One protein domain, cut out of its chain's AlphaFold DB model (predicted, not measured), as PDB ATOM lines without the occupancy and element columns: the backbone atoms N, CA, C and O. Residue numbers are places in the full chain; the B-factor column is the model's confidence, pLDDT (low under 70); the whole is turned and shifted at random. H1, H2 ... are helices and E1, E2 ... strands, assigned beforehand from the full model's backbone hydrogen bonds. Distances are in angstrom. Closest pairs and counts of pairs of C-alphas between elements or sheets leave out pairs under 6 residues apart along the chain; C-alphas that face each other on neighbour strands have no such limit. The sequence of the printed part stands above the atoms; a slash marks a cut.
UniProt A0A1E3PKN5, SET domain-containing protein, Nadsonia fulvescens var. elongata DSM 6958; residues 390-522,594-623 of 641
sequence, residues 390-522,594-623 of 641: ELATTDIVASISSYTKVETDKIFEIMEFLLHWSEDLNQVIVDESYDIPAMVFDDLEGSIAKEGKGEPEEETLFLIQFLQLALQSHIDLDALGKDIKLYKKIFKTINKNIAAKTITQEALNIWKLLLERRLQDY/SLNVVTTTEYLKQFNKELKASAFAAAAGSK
ATOM      1  N   GLU A 390     -30.901 -37.132  -8.937       94.94
ATOM      2  CA  GLU A 390     -31.467 -38.266  -8.223       94.94
ATOM      3  C   GLU A 390     -32.306 -37.785  -7.027       94.94
ATOM      4  O   GLU A 390     -31.928 -36.893  -6.248       94.94
ATOM      5  N   LEU A 391     -33.488 -38.375  -6.890       94.88
ATOM      6  CA  LEU A 391     -34.428 -38.174  -5.801       94.88
ATOM      7  C   LEU A 391     -34.510 -39.447  -4.968       94.88
ATOM      8  O   LEU A 391     -35.205 -40.389  -5.343       94.88
ATOM      9  N   ALA A 392     -33.863 -39.452  -3.805       94.44
ATOM     10  CA  ALA A 392     -33.935 -40.583  -2.894       94.44
ATOM     11  C   ALA A 392     -35.386 -40.869  -2.460       94.44
ATOM     12  O   ALA A 392     -36.161 -39.959  -2.126       94.44
ATOM     13  N   THR A 393     -35.747 -42.151  -2.377       94.50
ATOM     14  CA  THR A 393     -37.053 -42.599  -1.869       94.50
ATOM     15  C   THR A 393     -37.340 -42.030  -0.482       94.50
ATOM     16  O   THR A 393     -38.469 -41.629  -0.179       94.50
ATOM     17  N   THR A 394     -36.314 -41.909   0.358       94.50
ATOM     18  CA  THR A 394     -36.409 -41.324   1.700       94.50
ATOM     19  C   THR A 394     -36.879 -39.864   1.672       94.50
ATOM     20  O   THR A 394     -37.731 -39.487   2.483       94.50
ATOM     21  N   ASP A 395     -36.434 -39.058   0.705       94.69
ATOM     22  CA  ASP A 395     -36.859 -37.663   0.537       94.69
ATOM     23  C   ASP A 395     -38.306 -37.550   0.052       94.69
ATOM     24  O   ASP A 395     -39.078 -36.699   0.529       94.69
ATOM     25  N   ILE A 396     -38.704 -38.433  -0.869       95.81
ATOM     26  CA  ILE A 396     -40.081 -38.538  -1.362       95.81
ATOM     27  C   ILE A 396     -41.010 -38.887  -0.196       95.81
ATOM     28  O   ILE A 396     -41.978 -38.165   0.075       95.81
ATOM     29  N   VAL A 397     -40.680 -39.940   0.554       96.44
ATOM     30  CA  VAL A 397     -41.428 -40.407   1.727       96.44
ATOM     31  C   VAL A 397     -41.503 -39.317   2.796       96.44
ATOM     32  O   VAL A 397     -42.593 -39.014   3.294       96.44
ATOM     33  N   ALA A 398     -40.391 -38.648   3.110       95.75
ATOM     34  CA  ALA A 398     -40.357 -37.553   4.079       95.75
ATOM     35  C   ALA A 398     -41.225 -36.359   3.645       95.75
ATOM     36  O   ALA A 398     -41.814 -35.661   4.485       95.75
ATOM     37  N   SER A 399     -41.317 -36.093   2.343       96.69
ATOM     38  CA  SER A 399     -42.154 -35.030   1.775       96.69
ATOM     39  C   SER A 399     -43.638 -35.389   1.824       96.69
ATOM     40  O   SER A 399     -44.452 -34.577   2.278       96.69
ATOM     41  N   ILE A 400     -43.994 -36.625   1.471       95.88
ATOM     42  CA  ILE A 400     -45.363 -37.143   1.589       95.88
ATOM     43  C   ILE A 400     -45.807 -37.157   3.053       95.88
ATOM     44  O   ILE A 400     -46.893 -36.660   3.359       95.88
ATOM     45  N   SER A 401     -44.975 -37.658   3.967       96.00
ATOM     46  CA  SER A 401     -45.254 -37.692   5.408       96.00
ATOM     47  C   SER A 401     -45.514 -36.288   5.955       96.00
ATOM     48  O   SER A 401     -46.551 -36.027   6.572       96.00
ATOM     49  N   SER A 402     -44.631 -35.336   5.641       95.19
ATOM     50  CA  SER A 402     -44.774 -33.946   6.078       95.19
ATOM     51  C   SER A 402     -46.056 -33.294   5.552       95.19
ATOM     52  O   SER A 402     -46.724 -32.565   6.296       95.19
ATOM     53  N   TYR A 403     -46.445 -33.573   4.305       94.62
ATOM     54  CA  TYR A 403     -47.661 -33.023   3.707       94.62
ATOM     55  C   TYR A 403     -48.941 -33.672   4.260       94.62
ATOM     56  O   TYR A 403     -49.877 -32.973   4.651       94.62
ATOM     57  N   THR A 404     -48.980 -35.004   4.323       92.00
ATOM     58  CA  THR A 404     -50.171 -35.792   4.690       92.00
ATOM     59  C   THR A 404     -50.365 -35.955   6.197       92.00
ATOM     60  O   THR A 404     -51.475 -36.263   6.629       92.00
ATOM     61  N   LYS A 405     -49.320 -35.712   7.000       93.94
ATOM     62  CA  LYS A 405     -49.269 -35.988   8.449       93.94
ATOM     63  C   LYS A 405     -49.429 -37.473   8.788       93.94
ATOM     64  O   LYS A 405     -49.962 -37.812   9.844       93.94
ATOM     65  N   VAL A 406     -48.980 -38.343   7.887       94.19
ATOM     66  CA  VAL A 406     -48.907 -39.792   8.095       94.19
ATOM     67  C   VAL A 406     -47.465 -40.178   8.420       94.19
ATOM     68  O   VAL A 406     -46.538 -39.646   7.817       94.19
ATOM     69  N   GLU A 407     -47.282 -41.078   9.384       95.06
ATOM     70  CA  GLU A 407     -45.971 -41.633   9.751       95.06
ATOM     71  C   GLU A 407     -45.316 -42.352   8.562       95.06
ATOM     72  O   GLU A 407     -46.012 -42.983   7.764       95.06
ATOM     73  N   THR A 408     -43.988 -42.272   8.457       95.25
ATOM     74  CA  THR A 408     -43.208 -42.844   7.347       95.25
ATOM     75  C   THR A 408     -43.394 -44.351   7.212       95.25
ATOM     76  O   THR A 408     -43.560 -44.825   6.095       95.25
ATOM     77  N   ASP A 409     -43.489 -45.082   8.326       93.94
ATOM     78  CA  ASP A 409     -43.662 -46.544   8.340       93.94
ATOM     79  C   ASP A 409     -44.896 -46.978   7.540       93.94
ATOM     80  O   ASP A 409     -44.845 -47.904   6.741       93.94
ATOM     81  N   LYS A 410     -46.001 -46.233   7.659       92.69
ATOM     82  CA  LYS A 410     -47.225 -46.513   6.897       92.69
ATOM     83  C   LYS A 410     -47.091 -46.214   5.411       92.69
ATOM     84  O   LYS A 410     -47.861 -46.736   4.618       92.69
ATOM     85  N   ILE A 411     -46.201 -45.302   5.034       95.31
ATOM     86  CA  ILE A 411     -45.932 -45.001   3.627       95.31
ATOM     87  C   ILE A 411     -45.106 -46.145   3.042       95.31
ATOM     88  O   ILE A 411     -45.472 -46.650   1.983       95.31
ATOM     89  N   PHE A 412     -44.085 -46.607   3.769       94.94
ATOM     90  CA  PHE A 412     -43.296 -47.780   3.397       94.94
ATOM     91  C   PHE A 412     -44.152 -49.046   3.284       94.94
ATOM     92  O   PHE A 412     -44.057 -49.717   2.269       94.94
ATOM     93  N   GLU A 413     -45.092 -49.301   4.204       92.62
ATOM     94  CA  GLU A 413     -46.051 -50.420   4.083       92.62
ATOM     95  C   GLU A 413     -46.832 -50.396   2.746       92.62
ATOM     96  O   GLU A 413     -47.126 -51.435   2.153       92.62
ATOM     97  N   ILE A 414     -47.185 -49.206   2.240       92.75
ATOM     98  CA  ILE A 414     -47.875 -49.060   0.946       92.75
ATOM     99  C   ILE A 414     -46.898 -49.236  -0.225       92.75
ATOM    100  O   ILE A 414     -47.295 -49.739  -1.277       92.75
ATOM    101  N   MET A 415     -45.640 -48.822  -0.067       93.62
ATOM    102  CA  MET A 415     -44.593 -49.032  -1.068       93.62
ATOM    103  C   MET A 415     -44.212 -50.510  -1.183       93.62
ATOM    104  O   MET A 415     -44.151 -51.008  -2.296       93.62
ATOM    105  N   GLU A 416     -44.082 -51.244  -0.076       91.00
ATOM    106  CA  GLU A 416     -43.896 -52.703  -0.079       91.00
ATOM    107  C   GLU A 416     -45.050 -53.407  -0.802       91.00
ATOM    108  O   GLU A 416     -44.845 -54.308  -1.614       91.00
ATOM    109  N   PHE A 417     -46.287 -52.949  -0.569       89.06
ATOM    110  CA  PHE A 417     -47.433 -53.426  -1.335       89.06
ATOM    111  C   PHE A 417     -47.263 -53.160  -2.838       89.06
ATOM    112  O   PHE A 417     -47.587 -54.031  -3.640       89.06
ATOM    113  N   LEU A 418     -46.801 -51.971  -3.240       88.81
ATOM    114  CA  LEU A 418     -46.563 -51.643  -4.648       88.81
ATOM    115  C   LEU A 418     -45.452 -52.492  -5.267       88.81
ATOM    116  O   LEU A 418     -45.650 -52.945  -6.390       88.81
ATOM    117  N   LEU A 419     -44.353 -52.711  -4.543       87.50
ATOM    118  CA  LEU A 419     -43.199 -53.500  -4.973       87.50
ATOM    119  C   LEU A 419     -43.613 -54.934  -5.325       87.50
ATOM    120  O   LEU A 419     -43.348 -55.413  -6.421       87.50
ATOM    121  N   HIS A 420     -44.414 -55.574  -4.468       84.38
ATOM    122  CA  HIS A 420     -44.933 -56.914  -4.754       84.38
ATOM    123  C   HIS A 420     -45.718 -56.989  -6.080       84.38
ATOM    124  O   HIS A 420     -45.663 -57.980  -6.803       84.38
ATOM    125  N   TRP A 421     -46.460 -55.932  -6.419       79.38
ATOM    126  CA  TRP A 421     -47.182 -55.872  -7.691       79.38
ATOM    127  C   TRP A 421     -46.309 -55.467  -8.876       79.38
ATOM    128  O   TRP A 421     -46.672 -55.769 -10.011       79.38
ATOM    129  N   SER A 422     -45.227 -54.735  -8.634       76.94
ATOM    130  CA  SER A 422     -44.306 -54.287  -9.671       76.94
ATOM    131  C   SER A 422     -43.523 -55.494 -10.211       76.94
ATOM    132  O   SER A 422     -43.505 -55.713 -11.424       76.94
ATOM    133  N   GLU A 423     -43.080 -56.387  -9.318       77.50
ATOM    134  CA  GLU A 423     -42.526 -57.715  -9.639       77.50
ATOM    135  C   GLU A 423     -43.508 -58.576 -10.457       77.50
ATOM    136  O   GLU A 423     -43.191 -59.043 -11.549       77.50
ATOM    137  N   ASP A 424     -44.758 -58.713  -9.995       75.31
ATOM    138  CA  ASP A 424     -45.812 -59.505 -10.659       75.31
ATOM    139  C   ASP A 424     -46.147 -59.034 -12.093       75.31
ATOM    140  O   ASP A 424     -46.794 -59.747 -12.877       75.31
ATOM    141  N   LEU A 425     -45.794 -57.791 -12.427       73.25
ATOM    142  CA  LEU A 425     -46.069 -57.164 -13.718       73.25
ATOM    143  C   LEU A 425     -44.841 -56.972 -14.595       73.25
ATOM    144  O   LEU A 425     -45.030 -56.547 -15.738       73.25
ATOM    145  N   ASN A 426     -43.652 -57.309 -14.095       77.56
ATOM    146  CA  ASN A 426     -42.377 -56.974 -14.715       77.56
ATOM    147  C   ASN A 426     -42.265 -55.468 -15.007       77.56
ATOM    148  O   ASN A 426     -42.067 -55.047 -16.145       77.56
ATOM    149  N   GLN A 427     -42.540 -54.648 -13.991       77.06
ATOM    150  CA  GLN A 427     -42.450 -53.191 -14.054       77.06
ATOM    151  C   GLN A 427     -41.686 -52.697 -12.831       77.06
ATOM    152  O   GLN A 427     -42.025 -53.091 -11.722       77.06
ATOM    153  N   VAL A 428     -40.716 -51.806 -13.007       78.19
ATOM    154  CA  VAL A 428     -40.027 -51.154 -11.887       78.19
ATOM    155  C   VAL A 428     -40.818 -49.899 -11.522       78.19
ATOM    156  O   VAL A 428     -41.070 -49.042 -12.362       78.19
ATOM    157  N   ILE A 429     -41.336 -49.841 -10.295       81.88
ATOM    158  CA  ILE A 429     -42.141 -48.704  -9.796       81.88
ATOM    159  C   ILE A 429     -41.568 -48.172  -8.490       81.88
ATOM    160  O   ILE A 429     -41.656 -46.975  -8.218       81.88
ATOM    161  N   VAL A 430     -41.090 -49.085  -7.646       87.69
ATOM    162  CA  VAL A 430     -40.487 -48.780  -6.358       87.69
ATOM    163  C   VAL A 430     -39.007 -49.080  -6.481       87.69
ATOM    164  O   VAL A 430     -38.640 -50.232  -6.675       87.69
ATOM    165  N   ASP A 431     -38.220 -48.026  -6.361       88.38
ATOM    166  CA  ASP A 431     -36.767 -48.029  -6.441       88.38
ATOM    167  C   ASP A 431     -36.178 -47.214  -5.271       88.38
ATOM    168  O   ASP A 431     -36.907 -46.512  -4.552       88.38
ATOM    169  N   GLU A 432     -34.874 -47.303  -5.042       88.94
ATOM    170  CA  GLU A 432     -34.149 -46.565  -4.008       88.94
ATOM    171  C   GLU A 432     -34.050 -45.072  -4.326       88.94
ATOM    172  O   GLU A 432     -34.120 -44.227  -3.422       88.94
ATOM    173  N   SER A 433     -33.966 -44.734  -5.613       92.50
ATOM    174  CA  SER A 433     -33.919 -43.365  -6.115       92.50
ATOM    175  C   SER A 433     -34.676 -43.228  -7.437       92.50
ATOM    176  O   SER A 433     -35.079 -44.219  -8.032       92.50
ATOM    177  N   TYR A 434     -34.942 -41.992  -7.855       93.69
ATOM    178  CA  TYR A 434     -35.582 -41.709  -9.140       93.69
ATOM    179  C   TYR A 434     -34.978 -40.487  -9.801       93.69
ATOM    180  O   TYR A 434     -34.640 -39.520  -9.107       93.69
ATOM    181  N   ASP A 435     -35.015 -40.453 -11.126       93.31
ATOM    182  CA  ASP A 435     -34.267 -39.460 -11.872       93.31
ATOM    183  C   ASP A 435     -35.105 -38.305 -12.418       93.31
ATOM    184  O   ASP A 435     -36.284 -38.394 -12.788       93.31
ATOM    185  N   ILE A 436     -34.451 -37.145 -12.473       95.00
ATOM    186  CA  ILE A 436     -34.864 -36.013 -13.294       95.00
ATOM    187  C   ILE A 436     -33.718 -35.702 -14.263       95.00
ATOM    188  O   ILE A 436     -32.768 -35.015 -13.874       95.00
ATOM    189  N   PRO A 437     -33.796 -36.146 -15.526       93.69
ATOM    190  CA  PRO A 437     -32.720 -35.927 -16.481       93.69
ATOM    191  C   PRO A 437     -32.721 -34.492 -17.041       93.69
ATOM    192  O   PRO A 437     -33.761 -33.830 -17.188       93.69
ATOM    193  N   ALA A 438     -31.537 -33.986 -17.391       90.50
ATOM    194  CA  ALA A 438     -31.359 -32.686 -18.042       90.50
ATOM    195  C   ALA A 438     -31.919 -32.664 -19.470       90.50
ATOM    196  O   ALA A 438     -32.426 -31.627 -19.920       90.50
ATOM    197  N   MET A 439     -31.833 -33.793 -20.172       86.19
ATOM    198  CA  MET A 439     -32.296 -33.997 -21.543       86.19
ATOM    199  C   MET A 439     -33.242 -35.195 -21.604       86.19
ATOM    200  O   MET A 439     -33.139 -36.120 -20.812       86.19
ATOM    201  N   VAL A 440     -34.171 -35.173 -22.557       80.75
ATOM    202  CA  VAL A 440     -35.028 -36.324 -22.868       80.75
ATOM    203  C   VAL A 440     -34.613 -36.860 -24.230       80.75
ATOM    204  O   VAL A 440     -34.600 -36.103 -25.211       80.75
ATOM    205  N   PHE A 441     -34.276 -38.143 -24.278       77.25
ATOM    206  CA  PHE A 441     -33.902 -38.865 -25.489       77.25
ATOM    207  C   PHE A 441     -35.133 -39.588 -26.066       77.25
ATOM    208  O   PHE A 441     -36.108 -39.815 -25.357       77.25
ATOM    209  N   ASP A 442     -35.153 -39.837 -27.378       65.62
ATOM    210  CA  ASP A 442     -36.272 -40.508 -28.062       65.62
ATOM    211  C   ASP A 442     -36.000 -42.024 -28.107       65.62
ATOM    212  O   ASP A 442     -34.948 -42.434 -28.607       65.62
ATOM    213  N   ASP A 443     -36.947 -42.829 -27.612       55.22
ATOM    214  CA  ASP A 443     -36.841 -44.283 -27.362       55.22
ATOM    215  C   ASP A 443     -36.472 -45.128 -28.594       55.22
ATOM    216  O   ASP A 443     -36.156 -46.305 -28.477       55.22
ATOM    217  N   LEU A 444     -36.570 -44.561 -29.799       47.94
ATOM    218  CA  LEU A 444     -36.388 -45.305 -31.044       47.94
ATOM    219  C   LEU A 444     -34.935 -45.436 -31.501       47.94
ATOM    220  O   LEU A 444     -34.713 -46.232 -32.401       47.94
ATOM    221  N   GLU A 445     -33.989 -44.660 -30.957       46.97
ATOM    222  CA  GLU A 445     -32.578 -44.698 -31.403       46.97
ATOM    223  C   GLU A 445     -31.616 -43.850 -30.529       46.97
ATOM    224  O   GLU A 445     -30.486 -43.590 -30.944       46.97
ATOM    225  N   GLY A 446     -32.058 -43.265 -29.400       52.66
ATOM    226  CA  GLY A 446     -31.233 -42.363 -28.565       52.66
ATOM    227  C   GLY A 446     -30.735 -41.084 -29.272       52.66
ATOM    228  O   GLY A 446     -30.069 -40.236 -28.686       52.66
ATOM    229  N   SER A 447     -31.086 -40.901 -30.548       54.47
ATOM    230  CA  SER A 447     -30.372 -40.017 -31.477       54.47
ATOM    231  C   SER A 447     -30.848 -38.564 -31.463       54.47
ATOM    232  O   SER A 447     -30.209 -37.685 -32.048       54.47
ATOM    233  N   ILE A 448     -31.990 -38.274 -30.827       60.41
ATOM    234  CA  ILE A 448     -32.564 -36.923 -30.771       60.41
ATOM    235  C   ILE A 448     -32.792 -36.514 -29.319       60.41
ATOM    236  O   ILE A 448     -33.887 -36.665 -28.777       60.41
ATOM    237  N   ALA A 449     -31.771 -35.906 -28.726       67.12
ATOM    238  CA  ALA A 449     -31.887 -35.241 -27.438       67.12
ATOM    239  C   ALA A 449     -32.724 -33.956 -27.573       67.12
ATOM    240  O   ALA A 449     -32.454 -33.085 -28.412       67.12
ATOM    241  N   LYS A 450     -33.746 -33.804 -26.731       76.00
ATOM    242  CA  LYS A 450     -34.482 -32.543 -26.555       76.00
ATOM    243  C   LYS A 450     -34.205 -32.013 -25.161       76.00
ATOM    244  O   LYS A 450     -34.176 -32.779 -24.205       76.00
ATOM    245  N   GLU A 451     -34.051 -30.694 -25.050       74.19
ATOM    246  CA  GLU A 451     -33.853 -30.062 -23.748       74.19
ATOM    247  C   GLU A 451     -34.995 -30.433 -22.800       74.19
ATOM    248  O   GLU A 451     -36.163 -30.086 -23.036       74.19
ATOM    249  N   GLY A 452     -34.640 -31.150 -21.733       71.19
ATOM    250  CA  GLY A 452     -35.553 -31.551 -20.687       71.19
ATOM    251  C   GLY A 452     -36.063 -30.300 -19.991       71.19
ATOM    252  O   GLY A 452     -35.309 -29.420 -19.563       71.19
ATOM    253  N   LYS A 453     -37.384 -30.191 -19.852       80.25
ATOM    254  CA  LYS A 453     -38.006 -29.095 -19.090       80.25
ATOM    255  C   LYS A 453     -37.985 -29.369 -17.580       80.25
ATOM    256  O   LYS A 453     -38.806 -28.803 -16.861       80.25
ATOM    257  N   GLY A 454     -37.053 -30.213 -17.124       85.94
ATOM    258  CA  GLY A 454     -37.038 -30.817 -15.793       85.94
ATOM    259  C   GLY A 454     -38.222 -31.761 -15.592       85.94
ATOM    260  O   GLY A 454     -38.918 -31.642 -14.591       85.94
ATOM    261  N   GLU A 455     -38.532 -32.591 -16.587       91.81
ATOM    262  CA  GLU A 455     -39.607 -33.589 -16.516       91.81
ATOM    263  C   GLU A 455     -39.053 -34.833 -15.800       91.81
ATOM    264  O   GLU A 455     -38.081 -35.384 -16.306       91.81
ATOM    265  N   PRO A 456     -39.587 -35.219 -14.623       92.81
ATOM    266  CA  PRO A 456     -39.210 -36.461 -13.947       92.81
ATOM    267  C   PRO A 456     -39.684 -37.683 -14.726       92.81
ATOM    268  O   PRO A 456     -40.624 -37.576 -15.523       92.81
ATOM    269  N   GLU A 457     -39.104 -38.832 -14.409       90.19
ATOM    270  CA  GLU A 457     -39.538 -40.132 -14.915       90.19
ATOM    271  C   GLU A 457     -41.004 -40.454 -14.575       90.19
ATOM    272  O   GLU A 457     -41.605 -39.926 -13.621       90.19
ATOM    273  N   GLU A 458     -41.625 -41.306 -15.396       89.50
ATOM    274  CA  GLU A 458     -43.044 -41.644 -15.252       89.50
ATOM    275  C   GLU A 458     -43.311 -42.388 -13.936       89.50
ATOM    276  O   GLU A 458     -44.353 -42.185 -13.304       89.50
ATOM    277  N   GLU A 459     -42.343 -43.180 -13.492       90.38
ATOM    278  CA  GLU A 459     -42.307 -43.998 -12.288       90.38
ATOM    279  C   GLU A 459     -42.397 -43.116 -11.039       90.38
ATOM    280  O   GLU A 459     -43.262 -43.329 -10.184       90.38
ATOM    281  N   THR A 460     -41.614 -42.035 -10.965       92.62
ATOM    282  CA  THR A 460     -41.663 -41.089  -9.839       92.62
ATOM    283  C   THR A 460     -43.008 -40.370  -9.771       92.62
ATOM    284  O   THR A 460     -43.596 -40.175  -8.697       92.62
ATOM    285  N   LEU A 461     -43.521 -39.952 -10.935       93.75
ATOM    286  CA  LEU A 461     -44.824 -39.296 -11.051       93.75
ATOM    287  C   LEU A 461     -45.941 -40.247 -10.620       93.75
ATOM    288  O   LEU A 461     -46.870 -39.830  -9.914       93.75
ATOM    289  N   PHE A 462     -45.833 -41.520 -11.002       93.94
ATOM    290  CA  PHE A 462     -46.738 -42.583 -10.603       93.94
ATOM    291  C   PHE A 462     -46.701 -42.806  -9.103       93.94
ATOM    292  O   PHE A 462     -47.764 -42.766  -8.477       93.94
ATOM    293  N   LEU A 463     -45.515 -42.981  -8.521       94.75
ATOM    294  CA  LEU A 463     -45.338 -43.257  -7.102       94.75
ATOM    295  C   LEU A 463     -46.015 -42.178  -6.252       94.75
ATOM    296  O   LEU A 463     -46.889 -42.480  -5.433       94.75
ATOM    297  N   ILE A 464     -45.687 -40.904  -6.489       95.38
ATOM    298  CA  ILE A 464     -46.256 -39.786  -5.722       95.38
ATOM    299  C   ILE A 464     -47.779 -39.717  -5.901       95.38
ATOM    300  O   ILE A 464     -48.515 -39.500  -4.931       95.38
ATOM    301  N   GLN A 465     -48.278 -39.927  -7.122       94.94
ATOM    302  CA  GLN A 465     -49.710 -39.895  -7.403       94.94
ATOM    303  C   GLN A 465     -50.454 -41.079  -6.763       94.94
ATOM    304  O   GLN A 465     -51.560 -40.890  -6.245       94.94
ATOM    305  N   PHE A 466     -49.878 -42.281  -6.773       93.69
ATOM    306  CA  PHE A 466     -50.458 -43.471  -6.159       93.69
ATOM    307  C   PHE A 466     -50.487 -43.341  -4.637       93.69
ATOM    308  O   PHE A 466     -51.558 -43.477  -4.040       93.69
ATOM    309  N   LEU A 467     -49.350 -43.009  -4.014       94.06
ATOM    310  CA  LEU A 467     -49.240 -42.855  -2.562       94.06
ATOM    311  C   LEU A 467     -50.213 -41.793  -2.047       94.06
ATOM    312  O   LEU A 467     -50.926 -42.028  -1.071       94.06
ATOM    313  N   GLN A 468     -50.342 -40.662  -2.748       92.19
ATOM    314  CA  GLN A 468     -51.326 -39.636  -2.399       92.19
ATOM    315  C   GLN A 468     -52.766 -40.175  -2.377       92.19
ATOM    316  O   GLN A 468     -53.529 -39.845  -1.466       92.19
ATOM    317  N   LEU A 469     -53.159 -40.991  -3.358       90.94
ATOM    318  CA  LEU A 469     -54.512 -41.548  -3.438       90.94
ATOM    319  C   LEU A 469     -54.745 -42.659  -2.405       90.94
ATOM    320  O   LEU A 469     -55.825 -42.726  -1.810       90.94
ATOM    321  N   ALA A 470     -53.747 -43.512  -2.176       90.12
ATOM    322  CA  ALA A 470     -53.809 -44.590  -1.196       90.12
ATOM    323  C   ALA A 470     -53.949 -44.041   0.233       90.12
ATOM    324  O   ALA A 470     -54.872 -44.420   0.955       90.12
ATOM    325  N   LEU A 471     -53.124 -43.058   0.605       89.19
ATOM    326  CA  LEU A 471     -53.133 -42.447   1.940       89.19
ATOM    327  C   LEU A 471     -54.437 -41.706   2.263       89.19
ATOM    328  O   LEU A 471     -54.828 -41.603   3.423       89.19
ATOM    329  N   GLN A 472     -55.148 -41.218   1.246       83.00
ATOM    330  CA  GLN A 472     -56.453 -40.570   1.405       83.00
ATOM    331  C   GLN A 472     -57.633 -41.552   1.324       83.00
ATOM    332  O   GLN A 472     -58.788 -41.133   1.215       83.00
ATOM    333  N   SER A 473     -57.357 -42.861   1.379       77.56
ATOM    334  CA  SER A 473     -58.354 -43.936   1.282       77.56
ATOM    335  C   SER A 473     -59.204 -43.861   0.008       77.56
ATOM    336  O   SER A 473     -60.361 -44.285  -0.017       77.56
ATOM    337  N   HIS A 474     -58.650 -43.298  -1.068       74.94
ATOM    338  CA  HIS A 474     -59.276 -43.312  -2.390       74.94
ATOM    339  C   HIS A 474     -58.995 -44.611  -3.147       74.94
ATOM    340  O   HIS A 474     -59.728 -44.944  -4.081       74.94
ATOM    341  N   ILE A 475     -57.970 -45.346  -2.717       76.31
ATOM    342  CA  ILE A 475     -57.645 -46.700  -3.155       76.31
ATOM    343  C   ILE A 475     -57.844 -47.631  -1.956       76.31
ATOM    344  O   ILE A 475     -57.326 -47.379  -0.872       76.31
ATOM    345  N   ASP A 476     -58.623 -48.690  -2.157       81.12
ATOM    346  CA  ASP A 476     -58.816 -49.762  -1.180       81.12
ATOM    347  C   ASP A 476     -57.733 -50.825  -1.411       81.12
ATOM    348  O   ASP A 476     -57.848 -51.634  -2.336       81.12
ATOM    349  N   LEU A 477     -56.661 -50.775  -0.612       84.25
ATOM    350  CA  LEU A 477     -55.508 -51.675  -0.734       84.25
ATOM    351  C   LEU A 477     -55.883 -53.141  -0.465       84.25
ATOM    352  O   LEU A 477     -55.374 -54.030  -1.142       84.25
ATOM    353  N   ASP A 478     -56.843 -53.402   0.429       81.94
ATOM    354  CA  ASP A 478     -57.329 -54.758   0.715       81.94
ATOM    355  C   ASP A 478     -58.070 -55.365  -0.480       81.94
ATOM    356  O   ASP A 478     -57.984 -56.572  -0.738       81.94
ATOM    357  N   ALA A 479     -58.859 -54.550  -1.185       80.06
ATOM    358  CA  ALA A 479     -59.517 -54.963  -2.418       80.06
ATOM    359  C   ALA A 479     -58.501 -55.134  -3.554       80.06
ATOM    360  O   ALA A 479     -58.621 -56.073  -4.342       80.06
ATOM    361  N   LEU A 480     -57.503 -54.251  -3.617       81.19
ATOM    362  CA  LEU A 480     -56.457 -54.263  -4.630       81.19
ATOM    363  C   LEU A 480     -55.581 -55.517  -4.522       81.19
ATOM    364  O   LEU A 480     -55.408 -56.215  -5.517       81.19
ATOM    365  N   GLY A 481     -55.166 -55.869  -3.301       81.50
ATOM    366  CA  GLY A 481     -54.410 -57.081  -2.971       81.50
ATOM    367  C   GLY A 481     -55.097 -58.392  -3.375       81.50
ATOM    368  O   GLY A 481     -54.453 -59.427  -3.492       81.50
ATOM    369  N   LYS A 482     -56.417 -58.373  -3.603       84.00
ATOM    370  CA  LYS A 482     -57.218 -59.559  -3.957       84.00
ATOM    371  C   LYS A 482     -57.626 -59.604  -5.430       84.00
ATOM    372  O   LYS A 482     -58.174 -60.618  -5.867       84.00
ATOM    373  N   ASP A 483     -57.416 -58.528  -6.190       82.75
ATOM    374  CA  ASP A 483     -57.858 -58.411  -7.581       82.75
ATOM    375  C   ASP A 483     -56.803 -57.726  -8.462       82.75
ATOM    376  O   ASP A 483     -56.844 -56.520  -8.716       82.75
ATOM    377  N   ILE A 484     -55.915 -58.533  -9.047       82.50
ATOM    378  CA  ILE A 484     -54.913 -58.084 -10.026       82.50
ATOM    379  C   ILE A 484     -55.522 -57.308 -11.207       82.50
ATOM    380  O   ILE A 484     -54.885 -56.429 -11.785       82.50
ATOM    381  N   LYS A 485     -56.775 -57.590 -11.603       83.50
ATOM    382  CA  LYS A 485     -57.419 -56.848 -12.700       83.50
ATOM    383  C   LYS A 485     -57.783 -55.438 -12.264       83.50
ATOM    384  O   LYS A 485     -57.770 -54.535 -13.102       83.50
ATOM    385  N   LEU A 486     -58.122 -55.254 -10.991       81.81
ATOM    386  CA  LEU A 486     -58.323 -53.937 -10.405       81.81
ATOM    387  C   LEU A 486     -56.993 -53.178 -10.335       81.81
ATOM    388  O   LEU A 486     -56.968 -52.024 -10.764       81.81
ATOM    389  N   TYR A 487     -55.902 -53.838  -9.924       84.25
ATOM    390  CA  TYR A 487     -54.554 -53.253  -9.918       84.25
ATOM    391  C   TYR A 487     -54.143 -52.773 -11.304       84.25
ATOM    392  O   TYR A 487     -53.979 -51.570 -11.508       84.25
ATOM    393  N   LYS A 488     -54.123 -53.671 -12.300       85.44
ATOM    394  CA  LYS A 488     -53.762 -53.342 -13.694       85.44
ATOM    395  C   LYS A 488     -54.568 -52.171 -14.243       85.44
ATOM    396  O   LYS A 488     -54.092 -51.390 -15.064       85.44
ATOM    397  N   LYS A 489     -55.824 -52.048 -13.814       84.19
ATOM    398  CA  LYS A 489     -56.692 -50.953 -14.221       84.19
ATOM    399  C   LYS A 489     -56.317 -49.634 -13.547       84.19
ATOM    400  O   LYS A 489     -56.295 -48.619 -14.238       84.19
ATOM    401  N   ILE A 490     -56.076 -49.632 -12.237       83.94
ATOM    402  CA  ILE A 490     -55.624 -48.446 -11.497       83.94
ATOM    403  C   ILE A 490     -54.286 -47.979 -12.060       83.94
ATOM    404  O   ILE A 490     -54.201 -46.822 -12.466       83.94
ATOM    405  N   PHE A 491     -53.330 -48.898 -12.206       87.69
ATOM    406  CA  PHE A 491     -52.024 -48.650 -12.805       87.69
ATOM    407  C   PHE A 491     -52.155 -47.955 -14.169       87.69
ATOM    408  O   PHE A 491     -51.772 -46.800 -14.343       87.69
ATOM    409  N   LYS A 492     -52.872 -48.591 -15.107       88.00
ATOM    410  CA  LYS A 492     -53.117 -48.040 -16.449       88.00
ATOM    411  C   LYS A 492     -53.826 -46.683 -16.435       88.00
ATOM    412  O   LYS A 492     -53.619 -45.874 -17.336       88.00
ATOM    413  N   THR A 493     -54.711 -46.448 -15.468       87.94
ATOM    414  CA  THR A 493     -55.436 -45.175 -15.358       87.94
ATOM    415  C   THR A 493     -54.498 -44.054 -14.923       87.94
ATOM    416  O   THR A 493     -54.570 -42.970 -15.496       87.94
ATOM    417  N   ILE A 494     -53.627 -44.308 -13.942       91.12
ATOM    418  CA  ILE A 494     -52.650 -43.321 -13.471       91.12
ATOM    419  C   ILE A 494     -51.647 -43.010 -14.589       91.12
ATOM    420  O   ILE A 494     -51.538 -41.841 -14.945       91.12
ATOM    421  N   ASN A 495     -51.042 -44.010 -15.244       91.19
ATOM    422  CA  ASN A 495     -50.086 -43.762 -16.341       91.19
ATOM    423  C   ASN A 495     -50.724 -43.013 -17.510       91.19
ATOM    424  O   ASN A 495     -50.151 -42.076 -18.049       91.19
ATOM    425  N   LYS A 496     -51.972 -43.340 -17.867       91.75
ATOM    426  CA  LYS A 496     -52.708 -42.584 -18.890       91.75
ATOM    427  C   LYS A 496     -52.866 -41.104 -18.523       91.75
ATOM    428  O   LYS A 496     -52.885 -40.258 -19.414       91.75
ATOM    429  N   ASN A 497     -53.039 -40.799 -17.240       92.38
ATOM    430  CA  ASN A 497     -53.147 -39.426 -16.769       92.38
ATOM    431  C   ASN A 497     -51.783 -38.735 -16.714       92.38
ATOM    432  O   ASN A 497     -51.711 -37.584 -17.137       92.38
ATOM    433  N   ILE A 498     -50.725 -39.436 -16.302       92.69
ATOM    434  CA  ILE A 498     -49.335 -38.955 -16.340       92.69
ATOM    435  C   ILE A 498     -48.922 -38.608 -17.770       92.69
ATOM    436  O   ILE A 498     -48.558 -37.464 -18.025       92.69
ATOM    437  N   ALA A 499     -49.150 -39.507 -18.731       91.75
ATOM    438  CA  ALA A 499     -48.917 -39.253 -20.154       91.75
ATOM    439  C   ALA A 499     -49.746 -38.067 -20.693       91.75
ATOM    440  O   ALA A 499     -49.354 -37.368 -21.626       91.75
ATOM    441  N   ALA A 500     -50.911 -37.795 -20.091       92.06
ATOM    442  CA  ALA A 500     -51.735 -36.620 -20.376       92.06
ATOM    443  C   ALA A 500     -51.373 -35.389 -19.514       92.06
ATOM    444  O   ALA A 500     -52.164 -34.440 -19.441       92.06
ATOM    445  N   LYS A 501     -50.226 -35.416 -18.824       94.06
ATOM    446  CA  LYS A 501     -49.722 -34.398 -17.890       94.06
ATOM    447  C   LYS A 501     -50.743 -33.982 -16.835       94.06
ATOM    448  O   LYS A 501     -50.791 -32.825 -16.433       94.06
ATOM    449  N   THR A 502     -51.619 -34.894 -16.428       94.62
ATOM    450  CA  THR A 502     -52.735 -34.633 -15.517       94.62
ATOM    451  C   THR A 502     -52.453 -35.226 -14.145       94.62
ATOM    452  O   THR A 502     -52.310 -36.437 -14.021       94.62
ATOM    453  N   ILE A 503     -52.455 -34.385 -13.109       95.75
ATOM    454  CA  ILE A 503     -52.217 -34.791 -11.714       95.75
ATOM    455  C   ILE A 503     -53.234 -34.150 -10.763       95.75
ATOM    456  O   ILE A 503     -53.929 -33.189 -11.117       95.75
ATOM    457  N   THR A 504     -53.326 -34.661  -9.535       95.44
ATOM    458  CA  THR A 504     -54.139 -34.034  -8.485       95.44
ATOM    459  C   THR A 504     -53.467 -32.784  -7.910       95.44
ATOM    460  O   THR A 504     -52.242 -32.638  -7.903       95.44
ATOM    461  N   GLN A 505     -54.278 -31.865  -7.378       95.56
ATOM    462  CA  GLN A 505     -53.782 -30.687  -6.660       95.56
ATOM    463  C   GLN A 505     -52.921 -31.066  -5.445       95.56
ATOM    464  O   GLN A 505     -51.968 -30.359  -5.113       95.56
ATOM    465  N   GLU A 506     -53.254 -32.166  -4.779       94.75
ATOM    466  CA  GLU A 506     -52.515 -32.694  -3.641       94.75
ATOM    467  C   GLU A 506     -51.150 -33.259  -4.054       94.75
ATOM    468  O   GLU A 506     -50.155 -32.914  -3.418       94.75
ATOM    469  N   ALA A 507     -51.079 -34.038  -5.140       96.06
ATOM    470  CA  ALA A 507     -49.811 -34.527  -5.685       96.06
ATOM    471  C   ALA A 507     -48.899 -33.365  -6.111       96.06
ATOM    472  O   ALA A 507     -47.713 -33.367  -5.792       96.06
ATOM    473  N   LEU A 508     -49.455 -32.314  -6.733       96.94
ATOM    474  CA  LEU A 508     -48.693 -31.106  -7.078       96.94
ATOM    475  C   LEU A 508     -48.054 -30.457  -5.843       96.94
ATOM    476  O   LEU A 508     -46.930 -29.964  -5.908       96.94
ATOM    477  N   ASN A 509     -48.777 -30.403  -4.724       96.62
ATOM    478  CA  ASN A 509     -48.267 -29.780  -3.506       96.62
ATOM    479  C   ASN A 509     -47.160 -30.617  -2.851       96.62
ATOM    480  O   ASN A 509     -46.214 -30.038  -2.323       96.62
ATOM    481  N   ILE A 510     -47.256 -31.948  -2.918       97.38
ATOM    482  CA  ILE A 510     -46.184 -32.858  -2.490       97.38
ATOM    483  C   ILE A 510     -44.935 -32.624  -3.343       97.38
ATOM    484  O   ILE A 510     -43.865 -32.406  -2.785       97.38
ATOM    485  N   TRP A 511     -45.082 -32.565  -4.670       97.12
ATOM    486  CA  TRP A 511     -43.984 -32.250  -5.589       97.12
ATOM    487  C   TRP A 511     -43.315 -30.911  -5.272       97.12
ATOM    488  O   TRP A 511     -42.094 -30.833  -5.194       97.12
ATOM    489  N   LYS A 512     -44.098 -29.850  -5.039       96.62
ATOM    490  CA  LYS A 512     -43.540 -28.546  -4.648       96.62
ATOM    491  C   LYS A 512     -42.740 -28.631  -3.355       96.62
ATOM    492  O   LYS A 512     -41.649 -28.079  -3.306       96.62
ATOM    493  N   LEU A 513     -43.267 -29.325  -2.346       97.06
ATOM    494  CA  LEU A 513     -42.582 -29.499  -1.069       97.06
ATOM    495  C   LEU A 513     -41.280 -30.295  -1.228       97.06
ATOM    496  O   LEU A 513     -40.271 -29.895  -0.660       97.06
ATOM    497  N   LEU A 514     -41.295 -31.379  -2.007       97.38
ATOM    498  CA  LEU A 514     -40.108 -32.183  -2.307       97.38
ATOM    499  C   LEU A 514     -39.020 -31.331  -2.972       97.38
ATOM    500  O   LEU A 514     -37.911 -31.244  -2.458       97.38
ATOM    501  N   LEU A 515     -39.359 -30.628  -4.055       96.31
ATOM    502  CA  LEU A 515     -38.405 -29.783  -4.780       96.31
ATOM    503  C   LEU A 515     -37.895 -28.613  -3.929       96.31
ATOM    504  O   LEU A 515     -36.728 -28.250  -4.021       96.31
ATOM    505  N   GLU A 516     -38.747 -28.015  -3.092       94.81
ATOM    506  CA  GLU A 516     -38.342 -26.950  -2.167       94.81
ATOM    507  C   GLU A 516     -37.356 -27.443  -1.108       94.81
ATOM    508  O   GLU A 516     -36.496 -26.662  -0.703       94.81
ATOM    509  N   ARG A 517     -37.475 -28.698  -0.659       94.44
ATOM    510  CA  ARG A 517     -36.526 -29.323   0.273       94.44
ATOM    511  C   ARG A 517     -35.216 -29.645  -0.429       94.44
ATOM    512  O   ARG A 517     -34.193 -29.145   0.010       94.44
ATOM    513  N   ARG A 518     -35.272 -30.319  -1.579       95.00
ATOM    514  CA  ARG A 518     -34.074 -30.636  -2.370       95.00
ATOM    515  C   ARG A 518     -33.271 -29.389  -2.728       95.00
ATOM    516  O   ARG A 518     -32.070 -29.346  -2.520       95.00
ATOM    517  N   LEU A 519     -33.928 -28.307  -3.153       93.88
ATOM    518  CA  LEU A 519     -33.256 -27.026  -3.420       93.88
ATOM    519  C   LEU A 519     -32.589 -26.390  -2.183       93.88
ATOM    520  O   LEU A 519     -31.715 -25.544  -2.357       93.88
ATOM    521  N   GLN A 520     -33.009 -26.734  -0.960       92.81
ATOM    522  CA  GLN A 520     -32.396 -26.249   0.285       92.81
ATOM    523  C   GLN A 520     -31.162 -27.054   0.697       92.81
ATOM    524  O   GLN A 520     -30.368 -26.536   1.481       92.81
ATOM    525  N   ASP A 521     -30.988 -28.266   0.167       92.75
ATOM    526  CA  ASP A 521     -29.835 -29.115   0.480       92.75
ATOM    527  C   ASP A 521     -28.547 -28.583  -0.172       92.75
ATOM    528  O   ASP A 521     -27.448 -28.812   0.330       92.75
ATOM    529  N   TYR A 522     -28.681 -27.805  -1.250       92.38
ATOM    530  CA  TYR A 522     -27.557 -27.233  -1.987       92.38
ATOM    531  C   TYR A 522     -27.049 -25.915  -1.400       92.38
ATOM    532  O   TYR A 522     -27.797 -24.963  -1.148       92.38
ATOM    533  N   SER A 594     -46.713 -26.628 -16.253       94.25
ATOM    534  CA  SER A 594     -47.202 -27.224 -17.501       94.25
ATOM    535  C   SER A 594     -48.239 -28.330 -17.276       94.25
ATOM    536  O   SER A 594     -48.937 -28.707 -18.218       94.25
ATOM    537  N   LEU A 595     -48.361 -28.825 -16.040       95.56
ATOM    538  CA  LEU A 595     -49.285 -29.892 -15.680       95.56
ATOM    539  C   LEU A 595     -50.741 -29.405 -15.658       95.56
ATOM    540  O   LEU A 595     -51.072 -28.320 -15.174       95.56
ATOM    541  N   ASN A 596     -51.637 -30.256 -16.139       96.19
ATOM    542  CA  ASN A 596     -53.076 -30.112 -16.012       96.19
ATOM    543  C   ASN A 596     -53.536 -30.559 -14.616       96.19
ATOM    544  O   ASN A 596     -53.748 -31.742 -14.350       96.19
ATOM    545  N   VAL A 597     -53.701 -29.600 -13.712       96.44
ATOM    546  CA  VAL A 597     -54.052 -29.874 -12.315       96.44
ATOM    547  C   VAL A 597     -55.568 -29.964 -12.152       96.44
ATOM    548  O   VAL A 597     -56.297 -29.026 -12.481       96.44
ATOM    549  N   VAL A 598     -56.046 -31.080 -11.602       94.44
ATOM    550  CA  VAL A 598     -57.475 -31.326 -11.351       94.44
ATOM    551  C   VAL A 598     -57.747 -31.616  -9.879       94.44
ATOM    552  O   VAL A 598     -56.855 -31.976  -9.108       94.44
ATOM    553  N   THR A 599     -59.006 -31.491  -9.463       91.88
ATOM    554  CA  THR A 599     -59.396 -31.947  -8.122       91.88
ATOM    555  C   THR A 599     -59.307 -33.472  -8.031       91.88
ATOM    556  O   THR A 599     -59.628 -34.173  -8.993       91.88
ATOM    557  N   THR A 600     -58.982 -34.016  -6.854       87.56
ATOM    558  CA  THR A 600     -58.985 -35.476  -6.636       87.56
ATOM    559  C   THR A 600     -60.335 -36.116  -7.008       87.56
ATOM    560  O   THR A 600     -60.392 -37.191  -7.601       87.56
ATOM    561  N   THR A 601     -61.454 -35.415  -6.790       85.81
ATOM    562  CA  THR A 601     -62.781 -35.890  -7.225       85.81
ATOM    563  C   THR A 601     -62.913 -35.991  -8.751       85.81
ATOM    564  O   THR A 601     -63.535 -36.926  -9.255       85.81
ATOM    565  N   GLU A 602     -62.381 -35.035  -9.511       86.44
ATOM    566  CA  GLU A 602     -62.389 -35.075 -10.980       86.44
ATOM    567  C   GLU A 602     -61.447 -36.140 -11.526       86.44
ATOM    568  O   GLU A 602     -61.844 -36.877 -12.431       86.44
ATOM    569  N   TYR A 603     -60.273 -36.277 -10.912       86.56
ATOM    570  CA  TYR A 603     -59.317 -37.340 -11.194       86.56
ATOM    571  C   TYR A 603     -60.003 -38.711 -11.066       86.56
ATOM    572  O   TYR A 603     -60.127 -39.456 -12.038       86.56
ATOM    573  N   LEU A 604     -60.636 -38.984  -9.918       81.19
ATOM    574  CA  LEU A 604     -61.345 -40.238  -9.626       81.19
ATOM    575  C   LEU A 604     -62.629 -40.462 -10.446       81.19
ATOM    576  O   LEU A 604     -63.118 -41.595 -10.555       81.19
ATOM    577  N   LYS A 605     -63.222 -39.428 -11.058       78.69
ATOM    578  CA  LYS A 605     -64.348 -39.628 -11.992       78.69
ATOM    579  C   LYS A 605     -63.902 -40.392 -13.237       78.69
ATOM    580  O   LYS A 605     -64.707 -41.153 -13.777       78.69
ATOM    581  N   GLN A 606     -62.650 -40.239 -13.669       66.06
ATOM    582  CA  GLN A 606     -62.089 -41.019 -14.773       66.06
ATOM    583  C   GLN A 606     -61.934 -42.497 -14.374       66.06
ATOM    584  O   GLN A 606     -62.432 -43.361 -15.099       66.06
ATOM    585  N   PHE A 607     -61.437 -42.776 -13.160       65.62
ATOM    586  CA  PHE A 607     -61.359 -44.127 -12.571       65.62
ATOM    587  C   PHE A 607     -62.721 -44.827 -12.578       65.62
ATOM    588  O   PHE A 607     -62.887 -45.938 -13.085       65.62
ATOM    589  N   ASN A 608     -63.742 -44.143 -12.058       63.47
ATOM    590  CA  ASN A 608     -65.086 -44.695 -11.920       63.47
ATOM    591  C   ASN A 608     -65.818 -44.861 -13.260       63.47
ATOM    592  O   ASN A 608     -66.615 -45.790 -13.422       63.47
ATOM    593  N   LYS A 609     -65.570 -43.975 -14.233       57.78
ATOM    594  CA  LYS A 609     -66.137 -44.079 -15.585       57.78
ATOM    595  C   LYS A 609     -65.571 -45.295 -16.318       57.78
ATOM    596  O   LYS A 609     -66.339 -46.032 -16.935       57.78
ATOM    597  N   GLU A 610     -64.272 -45.553 -16.194       50.34
ATOM    598  CA  GLU A 610     -63.632 -46.728 -16.785       50.34
ATOM    599  C   GLU A 610     -63.988 -48.025 -16.036       50.34
ATOM    600  O   GLU A 610     -64.195 -49.066 -16.669       50.34
ATOM    601  N   LEU A 611     -64.138 -47.991 -14.703       49.69
ATOM    602  CA  LEU A 611     -64.642 -49.116 -13.891       49.69
ATOM    603  C   LEU A 611     -66.056 -49.521 -14.318       49.69
ATOM    604  O   LEU A 611     -66.299 -50.692 -14.622       49.69
ATOM    605  N   LYS A 612     -66.965 -48.550 -14.457       47.19
ATOM    606  CA  LYS A 612     -68.334 -48.794 -14.934       47.19
ATOM    607  C   LYS A 612     -68.375 -49.247 -16.398       47.19
ATOM    608  O   LYS A 612     -69.146 -50.151 -16.712       47.19
ATOM    609  N   ALA A 613     -67.542 -48.694 -17.281       47.06
ATOM    610  CA  ALA A 613     -67.476 -49.112 -18.686       47.06
ATOM    611  C   ALA A 613     -66.989 -50.568 -18.849       47.06
ATOM    612  O   ALA A 613     -67.558 -51.328 -19.631       47.06
ATOM    613  N   SER A 614     -66.000 -50.986 -18.054       43.38
ATOM    614  CA  SER A 614     -65.489 -52.366 -18.031       43.38
ATOM    615  C   SER A 614     -66.489 -53.358 -17.435       43.38
ATOM    616  O   SER A 614     -66.648 -54.458 -17.963       43.38
ATOM    617  N   ALA A 615     -67.206 -52.976 -16.373       43.88
ATOM    618  CA  ALA A 615     -68.269 -53.800 -15.796       43.88
ATOM    619  C   ALA A 615     -69.432 -54.005 -16.788       43.88
ATOM    620  O   ALA A 615     -69.955 -55.112 -16.917       43.88
ATOM    621  N   PHE A 616     -69.791 -52.968 -17.557       38.19
ATOM    622  CA  PHE A 616     -70.780 -53.072 -18.635       38.19
ATOM    623  C   PHE A 616     -70.301 -53.951 -19.802       38.19
ATOM    624  O   PHE A 616     -71.093 -54.735 -20.323       38.19
ATOM    625  N   ALA A 617     -69.022 -53.880 -20.185       41.09
ATOM    626  CA  ALA A 617     -68.445 -54.729 -21.230       41.09
ATOM    627  C   ALA A 617     -68.381 -56.213 -20.813       41.09
ATOM    628  O   ALA A 617     -68.762 -57.087 -21.594       41.09
ATOM    629  N   ALA A 618     -67.997 -56.503 -19.566       42.69
ATOM    630  CA  ALA A 618     -68.009 -57.857 -19.007       42.69
ATOM    631  C   ALA A 618     -69.438 -58.417 -18.882       42.69
ATOM    632  O   ALA A 618     -69.695 -59.560 -19.260       42.69
ATOM    633  N   ALA A 619     -70.406 -57.605 -18.443       43.66
ATOM    634  CA  ALA A 619     -71.816 -57.996 -18.387       43.66
ATOM    635  C   ALA A 619     -72.431 -58.220 -19.785       43.66
ATOM    636  O   ALA A 619     -73.262 -59.115 -19.960       43.66
ATOM    637  N   ALA A 620     -72.014 -57.447 -20.794       44.09
ATOM    638  CA  ALA A 620     -72.433 -57.625 -22.184       44.09
ATOM    639  C   ALA A 620     -71.794 -58.865 -22.839       44.09
ATOM    640  O   ALA A 620     -72.476 -59.584 -23.571       44.09
ATOM    641  N   GLY A 621     -70.527 -59.167 -22.534       42.00
ATOM    642  CA  GLY A 621     -69.839 -60.389 -22.968       42.00
ATOM    643  C   GLY A 621     -70.435 -61.659 -22.352       42.00
ATOM    644  O   GLY A 621     -70.669 -62.642 -23.059       42.00
ATOM    645  N   SER A 622     -70.792 -61.611 -21.067       42.75
ATOM    646  CA  SER A 622     -71.473 -62.708 -20.365       42.75
ATOM    647  C   SER A 622     -72.912 -62.922 -20.847       42.75
ATOM    648  O   SER A 622     -73.355 -64.063 -20.940       42.75
ATOM    649  N   LYS A 623     -73.631 -61.859 -21.248       43.84
ATOM    650  CA  LYS A 623     -74.954 -61.976 -21.897       43.84
ATOM    651  C   LYS A 623     -74.888 -62.492 -23.338       43.84
ATOM    652  O   LYS A 623     -75.836 -63.129 -23.781       43.84
TER     653      LYS A 623
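Overview. This is residues 390 to 522 and 594 to 623 of the 641 residues of the protein "SET domain-containing protein" of Nadsonia fulvescens var. elongata DSM 6958 (UniProt A0A1E3PKN5). One helix, H3, runs through the middle of a compact body, and H1, H2, H5 and H6 pack round it at crossing angles. Two tiny two-stranded sheets, antiparallel E1 E2 and parallel E3 E4, join this cluster, and the last residues of H7, 615 to 623, stick out as an arm. The printed part has 163 residues, with seven named helices and four named strands in the order E1 H1 H2 E2 H3 H4 H5 E3 H6 E4 H7, and its class is mostly helix. The whole is compact, with a radius of gyration of the C-alphas of 16.9 A, and spans 61 by 43 by 31 A; without the free arm it spans 40 by 38 by 30 A.

Arrangement. E1, residues 390 to 392, is the antiparallel neighbour of E2, residues 433 to 437, with N 391 and O 434 within hydrogen-bond range at 2.7 A. H1, residues 393 to 404, touches H2, residues 408 to 425, with residues 397 to 401 alone, opposite ways at a steep tilt of 56 degrees; the closest C-alphas, of Ser 401 and Thr 408, are 5.9 A apart. H3, residues 458 to 471, is the hub, touching four helices, among them H2 (closest C-alphas Ile 414 and Leu 467, 7.3 A). H4, residues 477 to 480, is close but not clearly touching H5, residues 484 to 499 (closest C-alphas Leu 480 and Tyr 487, 5.7 A). H5 touches H3 with residues 494 to 498 alone, at a steep tilt of 59 degrees (closest C-alphas Phe 462 and Ile 494, 6.6 A). E3, residues 502 to 504, is the parallel neighbour of E4, residues 596 to 598, with N 598 and O 503 within hydrogen-bond range at 3.0 A. H6, residues 505 to 521, touches H3 (closest C-alphas Gln 465 and Ala 507, 5.6 A) and H1 (Ser 399 and Leu 514, 5.4 A). H7, residues 600 to 623, only just touches H5, with 3 pairs of C-alphas within 8 A, the closest Thr 493 and Phe 607, 6.6 A. Every O i to N i+4 pair is within hydrogen-bond range in H1, H3, H5 and H6, against 13 of 14 in H2 and 18 of 20 in H7; H4 is too short for such a pair.

Along the chain. E1 begins at C-alpha 390, (-31.467, -38.266, -8.223). H2 is 25.6 A long, H3 19.9 A, H5 22.2 A, H6 25.0 A and H7 34.5 A. H3 begins at C-alpha 458, (-43.044, -41.644, -15.252), and H7 ends at C-alpha 623, (-74.954, -61.976, -21.897).

Size, cuts and confidence. The C-alphas farthest apart, of Tyr 522 and Lys 623, are 62.0 A apart. Residues 523 to 593 are not printed, and C-alphas 522 and 594 are 25.0 A apart across this cut. The link E2 to H3, residues 438 to 457, is long. The pLDDT is under 70 in residues 442 to 449 and 606 to 623.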